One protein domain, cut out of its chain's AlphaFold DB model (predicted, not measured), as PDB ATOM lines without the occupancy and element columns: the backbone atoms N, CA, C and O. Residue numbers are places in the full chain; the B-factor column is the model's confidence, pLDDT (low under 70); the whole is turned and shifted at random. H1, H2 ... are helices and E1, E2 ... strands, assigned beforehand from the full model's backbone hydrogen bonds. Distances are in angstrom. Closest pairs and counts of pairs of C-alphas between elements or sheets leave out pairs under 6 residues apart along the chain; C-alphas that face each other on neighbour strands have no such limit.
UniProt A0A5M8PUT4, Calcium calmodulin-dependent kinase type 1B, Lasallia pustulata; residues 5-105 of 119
ATOM      1  N   ALA A   5      49.213  10.351  -6.432       80.06
ATOM      2  CA  ALA A   5      49.780   9.007  -6.495       80.06
ATOM      3  C   ALA A   5      48.722   7.925  -6.210       80.06
ATOM      4  O   ALA A   5      48.630   6.942  -6.944       80.06
ATOM      5  N   SER A   6      47.882   8.136  -5.192       82.75
ATOM      6  CA  SER A   6      46.760   7.250  -4.870       82.75
ATOM      7  C   SER A   6      45.753   7.174  -6.020       82.75
ATOM      8  O   SER A   6      45.304   6.084  -6.367       82.75
ATOM      9  N   ASP A   7      45.430   8.309  -6.643       87.62
ATOM     10  CA  ASP A   7      44.497   8.355  -7.776       87.62
ATOM     11  C   ASP A   7      45.060   7.625  -9.003       87.62
ATOM     12  O   ASP A   7      44.336   6.935  -9.725       87.62
ATOM     13  N   LEU A   8      46.377   7.723  -9.221       89.94
ATOM     14  CA  LEU A   8      47.057   7.005 -10.291       89.94
ATOM     15  C   LEU A   8      46.996   5.488 -10.082       89.94
ATOM     16  O   LEU A   8      46.664   4.769 -11.019       89.94
ATOM     17  N   LEU A   9      47.279   4.992  -8.876       90.88
ATOM     18  CA  LEU A   9      47.168   3.558  -8.588       90.88
ATOM     19  C   LEU A   9      45.719   3.072  -8.676       90.88
ATOM     20  O   LEU A   9      45.473   1.983  -9.191       90.88
ATOM     21  N   ALA A  10      44.758   3.889  -8.235       91.81
ATOM     22  CA  ALA A  10      43.337   3.575  -8.351       91.81
ATOM     23  C   ALA A  10      42.900   3.397  -9.814       91.81
ATOM     24  O   ALA A  10      42.095   2.515 -10.100       91.81
ATOM     25  N   HIS A  11      43.467   4.170 -10.744       91.00
ATOM     26  CA  HIS A  11      43.204   4.022 -12.179       91.00
ATOM     27  C   HIS A  11      43.642   2.659 -12.743       91.00
ATOM     28  O   HIS A  11      43.001   2.141 -13.652       91.00
ATOM     29  N   PHE A  12      44.714   2.078 -12.201       92.25
ATOM     30  CA  PHE A  12      45.240   0.774 -12.617       92.25
ATOM     31  C   PHE A  12      44.687  -0.398 -11.800       92.25
ATOM     32  O   PHE A  12      45.093  -1.542 -12.012       92.25
ATOM     33  N   LYS A  13      43.776  -0.141 -10.855       93.50
ATOM     34  CA  LYS A  13      43.149  -1.198 -10.070       93.50
ATOM     35  C   LYS A  13      42.138  -1.955 -10.929       93.50
ATOM     36  O   LYS A  13      41.165  -1.379 -11.408       93.50
ATOM     37  N   LEU A  14      42.366  -3.252 -11.093       93.56
ATOM     38  CA  LEU A  14      41.494  -4.140 -11.846       93.56
ATOM     39  C   LEU A  14      40.368  -4.667 -10.951       93.56
ATOM     40  O   LEU A  14      40.574  -4.970  -9.775       93.56
ATOM     41  N   GLU A  15      39.170  -4.807 -11.522       94.94
ATOM     42  CA  GLU A  15      38.082  -5.555 -10.892       94.94
ATOM     43  C   GLU A  15      38.381  -7.046 -11.075       94.94
ATOM     44  O   GLU A  15      38.146  -7.615 -12.145       94.94
ATOM     45  N   ALA A  16      38.989  -7.655 -10.055       95.38
ATOM     46  CA  ALA A  16      39.435  -9.038 -10.111       95.38
ATOM     47  C   ALA A  16      39.209  -9.795  -8.797       95.38
ATOM     48  O   ALA A  16      39.336  -9.243  -7.705       95.38
ATOM     49  N   GLU A  17      38.941 -11.091  -8.928       96.12
ATOM     50  CA  GLU A  17      38.839 -12.052  -7.833       96.12
ATOM     51  C   GLU A  17      39.877 -13.161  -8.020       96.12
ATOM     52  O   GLU A  17      40.060 -13.697  -9.118       96.12
ATOM     53  N   ILE A  18      40.588 -13.502  -6.943       94.88
ATOM     54  CA  ILE A  18      41.662 -14.498  -6.966       94.88
ATOM     55  C   ILE A  18      41.124 -15.832  -6.455       94.88
ATOM     56  O   ILE A  18      40.741 -15.955  -5.293       94.88
ATOM     57  N   PHE A  19      41.189 -16.856  -7.300       94.75
ATOM     58  CA  PHE A  19      40.897 -18.242  -6.952       94.75
ATOM     59  C   PHE A  19      42.198 -19.062  -6.891       94.75
ATOM     60  O   PHE A  19      43.253 -18.624  -7.372       94.75
ATOM     61  N   PRO A  20      42.171 -20.281  -6.320       92.88
ATOM     62  CA  PRO A  20      43.360 -21.131  -6.265       92.88
ATOM     63  C   PRO A  20      43.981 -21.381  -7.648       92.88
ATOM     64  O   PRO A  20      45.195 -21.252  -7.812       92.88
ATOM     65  N   THR A  21      43.138 -21.657  -8.648       92.31
ATOM     66  CA  THR A  21      43.543 -22.070 -10.002       92.31
ATOM     67  C   THR A  21      43.596 -20.936 -11.023       92.31
ATOM     68  O   THR A  21      44.275 -21.067 -12.041       92.31
ATOM     69  N   HIS A  22      42.873 -19.844 -10.787       95.00
ATOM     70  CA  HIS A  22      42.725 -18.769 -11.760       95.00
ATOM     71  C   HIS A  22      42.406 -17.432 -11.095       95.00
ATOM     72  O   HIS A  22      41.973 -17.383  -9.948       95.00
ATOM     73  N   THR A  23      42.565 -16.354 -11.846       96.44
ATOM     74  CA  THR A  23      42.036 -15.037 -11.509       96.44
ATOM     75  C   THR A  23      40.881 -14.721 -12.449       96.44
ATOM     76  O   THR A  23      41.037 -14.790 -13.671       96.44
ATOM     77  N   SER A  24      39.724 -14.373 -11.890       94.88
ATOM     78  CA  SER A  24      38.625 -13.790 -12.659       94.88
ATOM     79  C   SER A  24      38.843 -12.283 -12.741       94.88
ATOM     80  O   SER A  24      39.068 -11.644 -11.720       94.88
ATOM     81  N   HIS A  25      38.860 -11.725 -13.948       92.31
ATOM     82  CA  HIS A  25      39.102 -10.311 -14.221       92.31
ATOM     83  C   HIS A  25      38.015  -9.773 -15.143       92.31
ATOM     84  O   HIS A  25      37.826 -10.249 -16.266       92.31
ATOM     85  N   ILE A  26      37.335  -8.732 -14.686       90.56
ATOM     86  CA  ILE A  26      36.302  -8.052 -15.447       90.56
ATOM     87  C   ILE A  26      36.925  -6.982 -16.336       90.56
ATOM     88  O   ILE A  26      37.554  -6.036 -15.873       90.56
ATOM     89  N   SER A  27      36.687  -7.125 -17.636       85.31
ATOM     90  CA  SER A  27      37.027  -6.131 -18.649       85.31
ATOM     91  C   SER A  27      35.762  -5.533 -19.254       85.31
ATOM     92  O   SER A  27      34.680  -6.119 -19.181       85.31
ATOM     93  N   TYR A  28      35.908  -4.380 -19.894       81.88
ATOM     94  CA  TYR A  28      34.815  -3.713 -20.583       81.88
ATOM     95  C   TYR A  28      35.139  -3.586 -22.059       81.88
ATOM     96  O   TYR A  28      36.166  -3.007 -22.419       81.88
ATOM     97  N   ARG A  29      34.248  -4.088 -22.912       75.19
ATOM     98  CA  ARG A  29      34.388  -3.960 -24.363       75.19
ATOM     99  C   ARG A  29      33.420  -2.918 -24.906       75.19
ATOM    100  O   ARG A  29      32.275  -2.809 -24.463       75.19
ATOM    101  N   ASN A  30      33.912  -2.119 -25.849       66.44
ATOM    102  CA  ASN A  30      33.091  -1.170 -26.591       66.44
ATOM    103  C   ASN A  30      32.455  -1.912 -27.770       66.44
ATOM    104  O   ASN A  30      33.159  -2.275 -28.709       66.44
ATOM    105  N   ASP A  31      31.139  -2.100 -27.745       63.47
ATOM    106  CA  ASP A  31      30.392  -2.540 -28.924       63.47
ATOM    107  C   ASP A  31      30.126  -1.320 -29.819       63.47
ATOM    108  O   ASP A  31      29.116  -0.619 -29.682       63.47
ATOM    109  N   GLN A  32      31.083  -1.024 -30.707       58.16
ATOM    110  CA  GLN A  32      30.975   0.094 -31.651       58.16
ATOM    111  C   GLN A  32      29.812  -0.084 -32.641       58.16
ATOM    112  O   GLN A  32      29.296   0.910 -33.146       58.16
ATOM    113  N   ALA A  33      29.361  -1.318 -32.891       61.06
ATOM    114  CA  ALA A  33      28.321  -1.603 -33.873       61.06
ATOM    115  C   ALA A  33      26.905  -1.289 -33.366       61.06
ATOM    116  O   ALA A  33      25.995  -1.109 -34.173       61.06
ATOM    117  N   ARG A  34      26.688  -1.226 -32.043       59.22
ATOM    118  CA  ARG A  34      25.334  -1.094 -31.467       59.22
ATOM    119  C   ARG A  34      25.100   0.139 -30.599       59.22
ATOM    120  O   ARG A  34      24.028   0.233 -30.005       59.22
ATOM    121  N   ALA A  35      26.059   1.067 -30.499       59.19
ATOM    122  CA  ALA A  35      25.966   2.261 -29.641       59.19
ATOM    123  C   ALA A  35      25.497   1.951 -28.196       59.19
ATOM    124  O   ALA A  35      24.856   2.771 -27.536       59.19
ATOM    125  N   ARG A  36      25.776   0.735 -27.705       56.25
ATOM    126  CA  ARG A  36      25.330   0.249 -26.394       56.25
ATOM    127  C   ARG A  36      26.377   0.515 -25.317       56.25
ATOM    128  O   ARG A  36      27.570   0.653 -25.579       56.25
ATOM    129  N   ARG A  37      25.888   0.565 -24.074       62.91
ATOM    130  CA  ARG A  37      26.670   0.593 -22.828       62.91
ATOM    131  C   ARG A  37      27.759  -0.488 -22.877       62.91
ATOM    132  O   ARG A  37      27.454  -1.607 -23.272       62.91
ATOM    133  N   LYS A  38      28.987  -0.144 -22.461       75.12
ATOM    134  CA  LYS A  38      30.145  -1.056 -22.402       75.12
ATOM    135  C   LYS A  38      29.733  -2.426 -21.862       75.12
ATOM    136  O   LYS A  38      29.222  -2.506 -20.742       75.12
ATOM    137  N   GLU A  39      29.950  -3.475 -22.648       82.06
ATOM    138  CA  GLU A  39      29.619  -4.836 -22.240       82.06
ATOM    139  C   GLU A  39      30.628  -5.305 -21.188       82.06
ATOM    140  O   GLU A  39      31.841  -5.158 -21.369       82.06
ATOM    141  N   LYS A  40      30.112  -5.823 -20.067       85.62
ATOM    142  CA  LYS A  40      30.916  -6.400 -18.987       85.62
ATOM    143  C   LYS A  40      31.320  -7.811 -19.411       85.62
ATOM    144  O   LYS A  40      30.455  -8.665 -19.564       85.62
ATOM    145  N   VAL A  41      32.618  -8.049 -19.567       87.69
ATOM    146  CA  VAL A  41      33.166  -9.349 -19.970       87.69
ATOM    147  C   VAL A  41      34.033  -9.892 -18.846       87.69
ATOM    148  O   VAL A  41      35.048  -9.288 -18.489       87.69
ATOM    149  N   GLU A  42      33.638 -11.035 -18.293       90.88
ATOM    150  CA  GLU A  42      34.438 -11.787 -17.328       90.88
ATOM    151  C   GLU A  42      35.501 -12.611 -18.071       90.88
ATOM    152  O   GLU A  42      35.172 -13.469 -18.887       90.88
ATOM    153  N   ASN A  43      36.780 -12.365 -17.787       91.69
ATOM    154  CA  ASN A  43      37.898 -13.148 -18.311       91.69
ATOM    155  C   ASN A  43      38.500 -13.999 -17.201       91.69
ATOM    156  O   ASN A  43      38.793 -13.490 -16.118       91.69
ATOM    157  N   ARG A  44      38.780 -15.269 -17.490       94.81
ATOM    158  CA  ARG A  44      39.445 -16.174 -16.545       94.81
ATOM    159  C   ARG A  44      40.873 -16.454 -16.982       94.81
ATOM    160  O   ARG A  44      41.109 -17.028 -18.045       94.81
ATOM    161  N   TRP A  45      41.807 -16.069 -16.123       96.38
ATOM    162  CA  TRP A  45      43.245 -16.215 -16.311       96.38
ATOM    163  C   TRP A  45      43.749 -17.362 -15.452       96.38
ATOM    164  O   TRP A  45      43.797 -17.255 -14.230       96.38
ATOM    165  N   TYR A  46      44.075 -18.485 -16.080       96.38
ATOM    166  CA  TYR A  46      44.497 -19.693 -15.382       96.38
ATOM    167  C   TYR A  46      45.994 -19.659 -15.135       96.38
ATOM    168  O   TYR A  46      46.761 -19.404 -16.063       96.38
ATOM    169  N   LYS A  47      46.411 -19.967 -13.905       95.50
ATOM    170  CA  LYS A  47      47.830 -20.134 -13.585       95.50
ATOM    171  C   LYS A  47      48.384 -21.320 -14.360       95.50
ATOM    172  O   LYS A  47      47.783 -22.394 -14.356       95.50
ATOM    173  N   ASP A  48      49.519 -21.109 -15.009       95.75
ATOM    174  CA  ASP A  48      50.168 -22.122 -15.834       95.75
ATOM    175  C   ASP A  48      51.475 -22.596 -15.196       95.75
ATOM    176  O   ASP A  48      51.554 -23.713 -14.687       95.75
ATOM    177  N   LYS A  49      52.484 -21.722 -15.135       95.81
ATOM    178  CA  LYS A  49      53.789 -22.046 -14.544       95.81
ATOM    179  C   LYS A  49      54.418 -20.864 -13.828       95.81
ATOM    180  O   LYS A  49      54.122 -19.708 -14.124       95.81
ATOM    181  N   VAL A  50      55.344 -21.161 -12.926       97.50
ATOM    182  CA  VAL A  50      56.193 -20.147 -12.300       97.50
ATOM    183  C   VAL A  50      57.273 -19.718 -13.290       97.50
ATOM    184  O   VAL A  50      57.964 -20.557 -13.868       97.50
ATOM    185  N   LEU A  51      57.392 -18.411 -13.510       97.69
ATOM    186  CA  LEU A  51      58.410 -17.799 -14.366       97.69
ATOM    187  C   LEU A  51      59.668 -17.434 -13.577       97.69
ATOM    188  O   LEU A  51      60.762 -17.447 -14.132       97.69
ATOM    189  N   GLY A  52      59.530 -17.130 -12.287       97.31
ATOM    190  CA  GLY A  52      60.670 -16.830 -11.433       97.31
ATOM    191  C   GLY A  52      60.284 -16.451 -10.010       97.31
ATOM    192  O   GLY A  52      59.133 -16.127  -9.721       97.31
ATOM    193  N   HIS A  53      61.286 -16.462  -9.136       96.25
ATOM    194  CA  HIS A  53      61.173 -16.040  -7.745       96.25
ATOM    195  C   HIS A  53      62.117 -14.869  -7.497       96.25
ATOM    196  O   HIS A  53      63.292 -14.923  -7.856       96.25
ATOM    197  N   GLY A  54      61.598 -13.818  -6.874       87.94
ATOM    198  CA  GLY A  54      62.385 -12.697  -6.380       87.94
ATOM    199  C   GLY A  54      62.322 -12.605  -4.861       87.94
ATOM    200  O   GLY A  54      61.556 -13.304  -4.198       87.94
ATOM    201  N   SER A  55      63.085 -11.674  -4.290       88.94
ATOM    202  CA  SER A  55      63.141 -11.476  -2.836       88.94
ATOM    203  C   SER A  55      61.783 -11.176  -2.200       88.94
ATOM    204  O   SER A  55      61.595 -11.472  -1.024       88.94
ATOM    205  N   PHE A  56      60.835 -10.622  -2.958       90.50
ATOM    206  CA  PHE A  56      59.554 -10.139  -2.435       90.50
ATOM    207  C   PHE A  56      58.325 -10.775  -3.090       90.50
ATOM    208  O   PHE A  56      57.224 -10.223  -3.002       90.50
ATOM    209  N   GLY A  57      58.504 -11.903  -3.776       92.38
ATOM    210  CA  GLY A  57      57.387 -12.582  -4.408       92.38
ATOM    211  C   GLY A  57      57.755 -13.536  -5.526       92.38
ATOM    212  O   GLY A  57      58.916 -13.712  -5.893       92.38
ATOM    213  N   GLU A  58      56.709 -14.108  -6.099       95.81
ATOM    214  CA  GLU A  58      56.760 -15.051  -7.209       95.81
ATOM    215  C   GLU A  58      56.111 -14.414  -8.437       95.81
ATOM    216  O   GLU A  58      55.103 -13.713  -8.320       95.81
ATOM    217  N   VAL A  59      56.684 -14.655  -9.614       97.06
ATOM    218  CA  VAL A  59      56.086 -14.289 -10.898       97.06
ATOM    219  C   VAL A  59      55.564 -15.555 -11.559       97.06
ATOM    220  O   VAL A  59      56.338 -16.473 -11.826       97.06
ATOM    221  N   CYS A  60      54.269 -15.598 -11.857       96.88
ATOM    222  CA  CYS A  60      53.640 -16.693 -12.586       96.88
ATOM    223  C   CYS A  60      53.159 -16.250 -13.970       96.88
ATOM    224  O   CYS A  60      52.807 -15.091 -14.200       96.88
ATOM    225  N   LEU A  61      53.152 -17.203 -14.896       97.75
ATOM    226  CA  LEU A  61      52.456 -17.109 -16.166       97.75
ATOM    227  C   LEU A  61      50.987 -17.438 -15.929       97.75
ATOM    228  O   LEU A  61      50.666 -18.497 -15.383       97.75
ATOM    229  N   GLU A  62      50.107 -16.562 -16.390       97.62
ATOM    230  CA  GLU A  62      48.686 -16.853 -16.506       97.62
ATOM    231  C   GLU A  62      48.251 -16.812 -17.966       97.62
ATOM    232  O   GLU A  62      48.710 -15.970 -18.741       97.62
ATOM    233  N   VAL A  63      47.346 -17.719 -18.327       97.19
ATOM    234  CA  VAL A  63      46.850 -17.890 -19.694       97.19
ATOM    235  C   VAL A  63      45.332 -17.796 -19.698       97.19
ATOM    236  O   VAL A  63      44.648 -18.438 -18.894       97.19
ATOM    237  N   CYS A  64      44.793 -17.013 -20.621       94.75
ATOM    238  CA  CYS A  64      43.369 -16.974 -20.881       94.75
ATOM    239  C   CYS A  64      42.973 -18.183 -21.741       94.75
ATOM    240  O   CYS A  64      43.511 -18.411 -22.823       94.75
ATOM    241  N   ARG A  65      42.041 -19.001 -21.243       90.56
ATOM    242  CA  ARG A  65      41.611 -20.251 -21.904       90.56
ATOM    243  C   ARG A  65      40.176 -20.191 -22.432       90.56
ATOM    244  O   ARG A  65      39.648 -21.218 -22.848       90.56
ATOM    245  N   GLN A  66      39.519 -19.031 -22.353       87.12
ATOM    246  CA  GLN A  66      38.096 -18.860 -22.675       87.12
ATOM    247  C   GLN A  66      37.815 -17.473 -23.270       87.12
ATOM    248  O   GLN A  66      38.566 -16.531 -23.029       87.12
ATOM    249  N   GLY A  67      36.709 -17.343 -24.009       81.94
ATOM    250  CA  GLY A  67      36.290 -16.084 -24.638       81.94
ATOM    251  C   GLY A  67      37.182 -15.659 -25.807       81.94
ATOM    252  O   GLY A  67      37.978 -16.442 -26.310       81.94
ATOM    253  N   ASP A  68      37.076 -14.406 -26.246       80.31
ATOM    254  CA  ASP A  68      37.804 -13.973 -27.457       80.31
ATOM    255  C   ASP A  68      39.303 -13.721 -27.224       80.31
ATOM    256  O   ASP A  68      40.037 -13.468 -28.167       80.31
ATOM    257  N   ASN A  69      39.755 -13.801 -25.971       83.56
ATOM    258  CA  ASN A  69      41.155 -13.639 -25.580       83.56
ATOM    259  C   ASN A  69      41.849 -15.009 -25.404       83.56
ATOM    260  O   ASN A  69      42.814 -15.120 -24.651       83.56
ATOM    261  N   ILE A  70      41.315 -16.096 -25.980       90.12
ATOM    262  CA  ILE A  70      41.922 -17.434 -25.863       90.12
ATOM    263  C   ILE A  70      43.362 -17.400 -26.379       90.12
ATOM    264  O   ILE A  70      43.621 -16.991 -27.506       90.12
ATOM    265  N   GLY A  71      44.284 -17.902 -25.561       91.38
ATOM    266  CA  GLY A  71      45.709 -17.942 -25.876       91.38
ATOM    267  C   GLY A  71      46.478 -16.713 -25.400       91.38
ATOM    268  O   GLY A  71      47.705 -16.783 -25.335       91.38
ATOM    269  N   ASP A  72      45.796 -15.639 -24.989       94.00
ATOM    270  CA  ASP A  72      46.464 -14.487 -24.393       94.00
ATOM    271  C   ASP A  72      47.178 -14.894 -23.106       94.00
ATOM    272  O   ASP A  72      46.668 -15.664 -22.284       94.00
ATOM    273  N   THR A  73      48.363 -14.327 -22.909       96.31
ATOM    274  CA  THR A  73      49.207 -14.612 -21.750       96.31
ATOM    275  C   THR A  73      49.574 -13.345 -21.003       96.31
ATOM    276  O   THR A  73      49.728 -12.283 -21.608       96.31
ATOM    277  N   ARG A  74      49.774 -13.460 -19.691       96.31
ATOM    278  CA  ARG A  74      50.293 -12.376 -18.855       96.31
ATOM    279  C   ARG A  74      51.226 -12.898 -17.771       96.31
ATOM    280  O   ARG A  74      51.072 -14.024 -17.301       96.31
ATOM    281  N   ALA A  75      52.158 -12.053 -17.345       97.56
ATOM    282  CA  ALA A  75      52.938 -12.276 -16.136       97.56
ATOM    283  C   ALA A  75      52.242 -11.604 -14.944       97.56
ATOM    284  O   ALA A  75      51.885 -10.426 -15.017       97.56
ATOM    285  N   VAL A  76      52.068 -12.336 -13.845       96.31
ATOM    286  CA  VAL A  76      51.511 -11.813 -12.592       96.31
ATOM    287  C   VAL A  76      52.532 -12.002 -11.482       96.31
ATOM    288  O   VAL A  76      52.963 -13.117 -11.203       96.31
ATOM    289  N   LYS A  77      52.919 -10.901 -10.830       95.88
ATOM    290  CA  LYS A  77      53.789 -10.922  -9.652       95.88
ATOM    291  C   LYS A  77      52.932 -10.941  -8.390       95.88
ATOM    292  O   LYS A  77      52.285  -9.947  -8.062       95.88
ATOM    293  N   LYS A  78      52.953 -12.046  -7.648       94.19
ATOM    294  CA  LYS A  78      52.365 -12.120  -6.309       94.19
ATOM    295  C   LYS A  78      53.318 -11.465  -5.316       94.19
ATOM    296  O   LYS A  78      54.420 -11.956  -5.104       94.19
ATOM    297  N   ILE A  79      52.877 -10.381  -4.683       92.12
ATOM    298  CA  ILE A  79      53.688  -9.626  -3.725       92.12
ATOM    299  C   ILE A  79      53.497 -10.150  -2.294       92.12
ATOM    300  O   ILE A  79      52.379 -10.213  -1.775       92.12
ATOM    301  N   GLU A  80      54.600 -10.452  -1.609       92.94
ATOM    302  CA  GLU A  80      54.614 -10.872  -0.203       92.94
ATOM    303  C   GLU A  80      54.612  -9.668   0.751       92.94
ATOM    304  O   GLU A  80      55.631  -9.300   1.343       92.94
ATOM    305  N   LYS A  81      53.439  -9.053   0.946       90.44
ATOM    306  CA  LYS A  81      53.296  -7.824   1.753       90.44
ATOM    307  C   LYS A  81      53.852  -7.940   3.181       90.44
ATOM    308  O   LYS A  81      54.381  -6.967   3.705       90.44
ATOM    309  N   VAL A  82      53.733  -9.108   3.823       90.12
ATOM    310  CA  VAL A  82      54.267  -9.337   5.183       90.12
ATOM    311  C   VAL A  82      55.791  -9.217   5.192       90.12
ATOM    312  O   VAL A  82      56.345  -8.514   6.033       90.12
ATOM    313  N   LYS A  83      56.454  -9.850   4.221       89.31
ATOM    314  CA  LYS A  83      57.911  -9.830   4.086       89.31
ATOM    315  C   LYS A  83      58.420  -8.431   3.757       89.31
ATOM    316  O   LYS A  83      59.342  -7.952   4.406       89.31
ATOM    317  N   MET A  84      57.767  -7.738   2.828       89.19
ATOM    318  CA  MET A  84      58.116  -6.351   2.503       89.19
ATOM    319  C   MET A  84      57.991  -5.421   3.712       89.19
ATOM    320  O   MET A  84      58.906  -4.647   3.962       89.19
ATOM    321  N   ARG A  85      56.927  -5.553   4.519       88.25
ATOM    322  CA  ARG A  85      56.795  -4.791   5.772       88.25
ATOM    323  C   ARG A  85      57.930  -5.075   6.750       88.25
ATOM    324  O   ARG A  85      58.443  -4.142   7.347       88.25
ATOM    325  N   SER A  86      58.336  -6.339   6.897       90.06
ATOM    326  CA  SER A  86      59.437  -6.700   7.802       90.06
ATOM    327  C   SER A  86      60.795  -6.128   7.382       90.06
ATOM    328  O   SER A  86      61.682  -6.011   8.214       90.06
ATOM    329  N   TRP A  87      60.956  -5.789   6.102       88.88
ATOM    330  CA  TRP A  87      62.173  -5.198   5.538       88.88
ATOM    331  C   TRP A  87      62.011  -3.696   5.257       88.88
ATOM    332  O   TRP A  87      62.846  -3.119   4.567       88.88
ATOM    333  N   GLU A  88      60.921  -3.081   5.733       90.62
ATOM    334  CA  GLU A  88      60.597  -1.663   5.517       90.62
ATOM    335  C   GLU A  88      60.576  -1.249   4.029       90.62
ATOM    336  O   GLU A  88      60.853  -0.108   3.662       90.62
ATOM    337  N   VAL A  89      60.215  -2.187   3.146       88.12
ATOM    338  CA  VAL A  89      60.138  -1.954   1.701       88.12
ATOM    339  C   VAL A  89      58.776  -1.380   1.328       88.12
ATOM    340  O   VAL A  89      57.735  -2.024   1.483       88.12
ATOM    341  N   ASP A  90      58.805  -0.178   0.760       87.88
ATOM    342  CA  ASP A  90      57.639   0.506   0.209       87.88
ATOM    343  C   ASP A  90      57.336   0.020  -1.220       87.88
ATOM    344  O   ASP A  90      57.884   0.509  -2.212       87.88
ATOM    345  N   TYR A  91      56.448  -0.969  -1.322       88.12
ATOM    346  CA  TYR A  91      56.023  -1.553  -2.598       88.12
ATOM    347  C   TYR A  91      55.165  -0.613  -3.448       88.12
ATOM    348  O   TYR A  91      55.036  -0.826  -4.657       88.12
ATOM    349  N   GLU A  92      54.591   0.439  -2.855       88.88
ATOM    350  CA  GLU A  92      53.804   1.414  -3.607       88.88
ATOM    351  C   GLU A  92      54.693   2.186  -4.580       88.88
ATOM    352  O   GLU A  92      54.241   2.540  -5.665       88.88
ATOM    353  N   ARG A  93      55.985   2.363  -4.268       90.25
ATOM    354  CA  ARG A  93      56.956   2.976  -5.190       90.25
ATOM    355  C   ARG A  93      57.135   2.180  -6.477       90.25
ATOM    356  O   ARG A  93      57.175   2.782  -7.547       90.25
ATOM    357  N   GLU A  94      57.220   0.851  -6.385       89.19
ATOM    358  CA  GLU A  94      57.330  -0.026  -7.563       89.19
ATOM    359  C   GLU A  94      56.055   0.074  -8.417       89.19
ATOM    360  O   GLU A  94      56.131   0.303  -9.624       89.19
ATOM    361  N   LEU A  95      54.878   0.010  -7.783       91.19
ATOM    362  CA  LEU A  95      53.591   0.153  -8.473       91.19
ATOM    363  C   LEU A  95      53.431   1.531  -9.131       91.19
ATOM    364  O   LEU A  95      52.954   1.628 -10.261       91.19
ATOM    365  N   LEU A  96      53.854   2.600  -8.454       92.00
ATOM    366  CA  LEU A  96      53.801   3.962  -8.985       92.00
ATOM    367  C   LEU A  96      54.737   4.149 -10.174       92.00
ATOM    368  O   LEU A  96      54.378   4.865 -11.105       92.00
ATOM    369  N   ALA A  97      55.916   3.525 -10.159       90.62
ATOM    370  CA  ALA A  97      56.821   3.548 -11.300       90.62
ATOM    371  C   ALA A  97      56.157   2.895 -12.522       90.62
ATOM    372  O   ALA A  97      56.031   3.545 -13.558       90.62
ATOM    373  N   LEU A  98      55.634   1.673 -12.377       91.38
ATOM    374  CA  LEU A  98      54.926   0.961 -13.450       91.38
ATOM    375  C   LEU A  98      53.730   1.759 -13.992       91.38
ATOM    376  O   LEU A  98      53.563   1.896 -15.207       91.38
ATOM    377  N   ALA A  99      52.926   2.336 -13.098       90.19
ATOM    378  CA  ALA A  99      51.771   3.146 -13.467       90.19
ATOM    379  C   ALA A  99      52.159   4.438 -14.207       90.19
ATOM    380  O   ALA A  99      51.453   4.854 -15.126       90.19
ATOM    381  N   LYS A 100      53.273   5.076 -13.827       88.44
ATOM    382  CA  LYS A 100      53.799   6.257 -14.528       88.44
ATOM    383  C   LYS A 100      54.296   5.889 -15.919       88.44
ATOM    384  O   LYS A 100      53.854   6.512 -16.876       88.44
ATOM    385  N   PHE A 101      55.138   4.861 -16.034       85.88
ATOM    386  CA  PHE A 101      55.683   4.417 -17.321       85.88
ATOM    387  C   PHE A 101      54.596   3.966 -18.299       85.88
ATOM    388  O   PHE A 101      54.707   4.219 -19.488       85.88
ATOM    389  N   SER A 102      53.489   3.413 -17.802       84.06
ATOM    390  CA  SER A 102      52.347   3.025 -18.646       84.06
ATOM    391  C   SER A 102      51.562   4.193 -19.242       84.06
ATOM    392  O   SER A 102      50.723   3.976 -20.110       84.06
ATOM    393  N   LYS A 103      51.756   5.414 -18.731       74.31
ATOM    394  CA  LYS A 103      51.115   6.630 -19.253       74.31
ATOM    395  C   LYS A 103      52.021   7.432 -20.181       74.31
ATOM    396  O   LYS A 103      51.548   8.395 -20.779       74.31
ATOM    397  N   VAL A 104      53.304   7.084 -20.262       66.75
ATOM    398  CA  VAL A 104      54.260   7.764 -21.134       66.75
ATOM    399  C   VAL A 104      54.009   7.273 -22.562       66.75
ATOM    400  O   VAL A 104      54.593   6.289 -22.989       66.75
ATOM    401  N   GLN A 105      53.108   7.956 -23.276       56.91
ATOM    402  CA  GLN A 105      52.816   7.755 -24.706       56.91
ATOM    403  C   GLN A 105      53.920   8.331 -25.610       56.91
ATOM    404  O   GLN A 105      53.638   9.000 -26.604       56.91
TER     405      GLN A 105
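This is residues 5 to 105 of the 119 residues of the protein "Calcium calmodulin-dependent kinase type 1B" of Lasallia pustulata (UniProt A0A5M8PUT4). One strongly twisted sheet of five strands is folded into an arch at the bend of its long strand E3, with E1 and E2 making one wing and E4 and E5 the other. H1 and H3, from the two ends of the printed part, meet at the open side of the arch, off the sheet, and the short H2 follows at the end of E5. The printed part has 101 residues, with three named helices and five named strands in the order H1, E1, E2, E3, E4, E5, H2, H3. The sheet is antiparallel, in the order E1, E2, E3, E4, E5, and the class is mixed, helices and strands. The whole is loose, with a radius of gyration of the C-alphas of 16.1 A, and elongated, spanning 52 by 32 by 23 A.

H1, residues 5 to 11, touches H3, residues 91 to 101; their closest C-alphas, of Leu 9 and Leu 96, are 6.7 A apart, and they run the same way at a steep tilt of 66 degrees. E1, residues 16 to 18, and E2, residues 22 to 29, form a hairpin, with N 17 and O 24 at 2.8 A. E2 forms a hairpin with E3, residues 39 to 54, with N 25 and O 43 at 2.8 A. E3 bends by 76 degrees at residue 49. E3 forms a hairpin with E4, residues 57 to 64, with N 48 and O 61 at 2.9 A. E4 forms a hairpin with E5, residues 73 to 79, with N 60 and O 76 at 2.9 A. These five strands form a meander, each the antiparallel neighbour of the one before; E1 and E5 are its edge strands. H2, residues 81 to 86, is close to H3 but not clearly touching, with the C-alphas of Met 84 and Tyr 91, the closest, 7.3 A apart. H1, H2 and H3 are not on the sheet, and H3 is only just apart from E5, at 8.5 A. In H1, H2 and H3 every O i to N i+4 pair is within hydrogen-bond range.

H1 begins at C-alpha 5, (49.780, 9.007, -6.495), and is 10.0 A long. E1 measures 6.7 A and E2 21.2 A. E3 runs 37.2 A from C-alpha 39, (29.619, -4.836, -22.240), to C-alpha 54. E4 measures 22.1 A, E5 19.2 A and H2 8.7 A. H3, 15.9 A long, ends at C-alpha 101, (55.683, 4.417, -17.321).

The two C-alphas farthest apart, of Arg 34 and Trp 87, are 52.4 A apart. The printed part has no cut, and no link is long. Mean pLDDT of the printed part is 88.0; residues 30 to 37 and 104 to 105 are under 70.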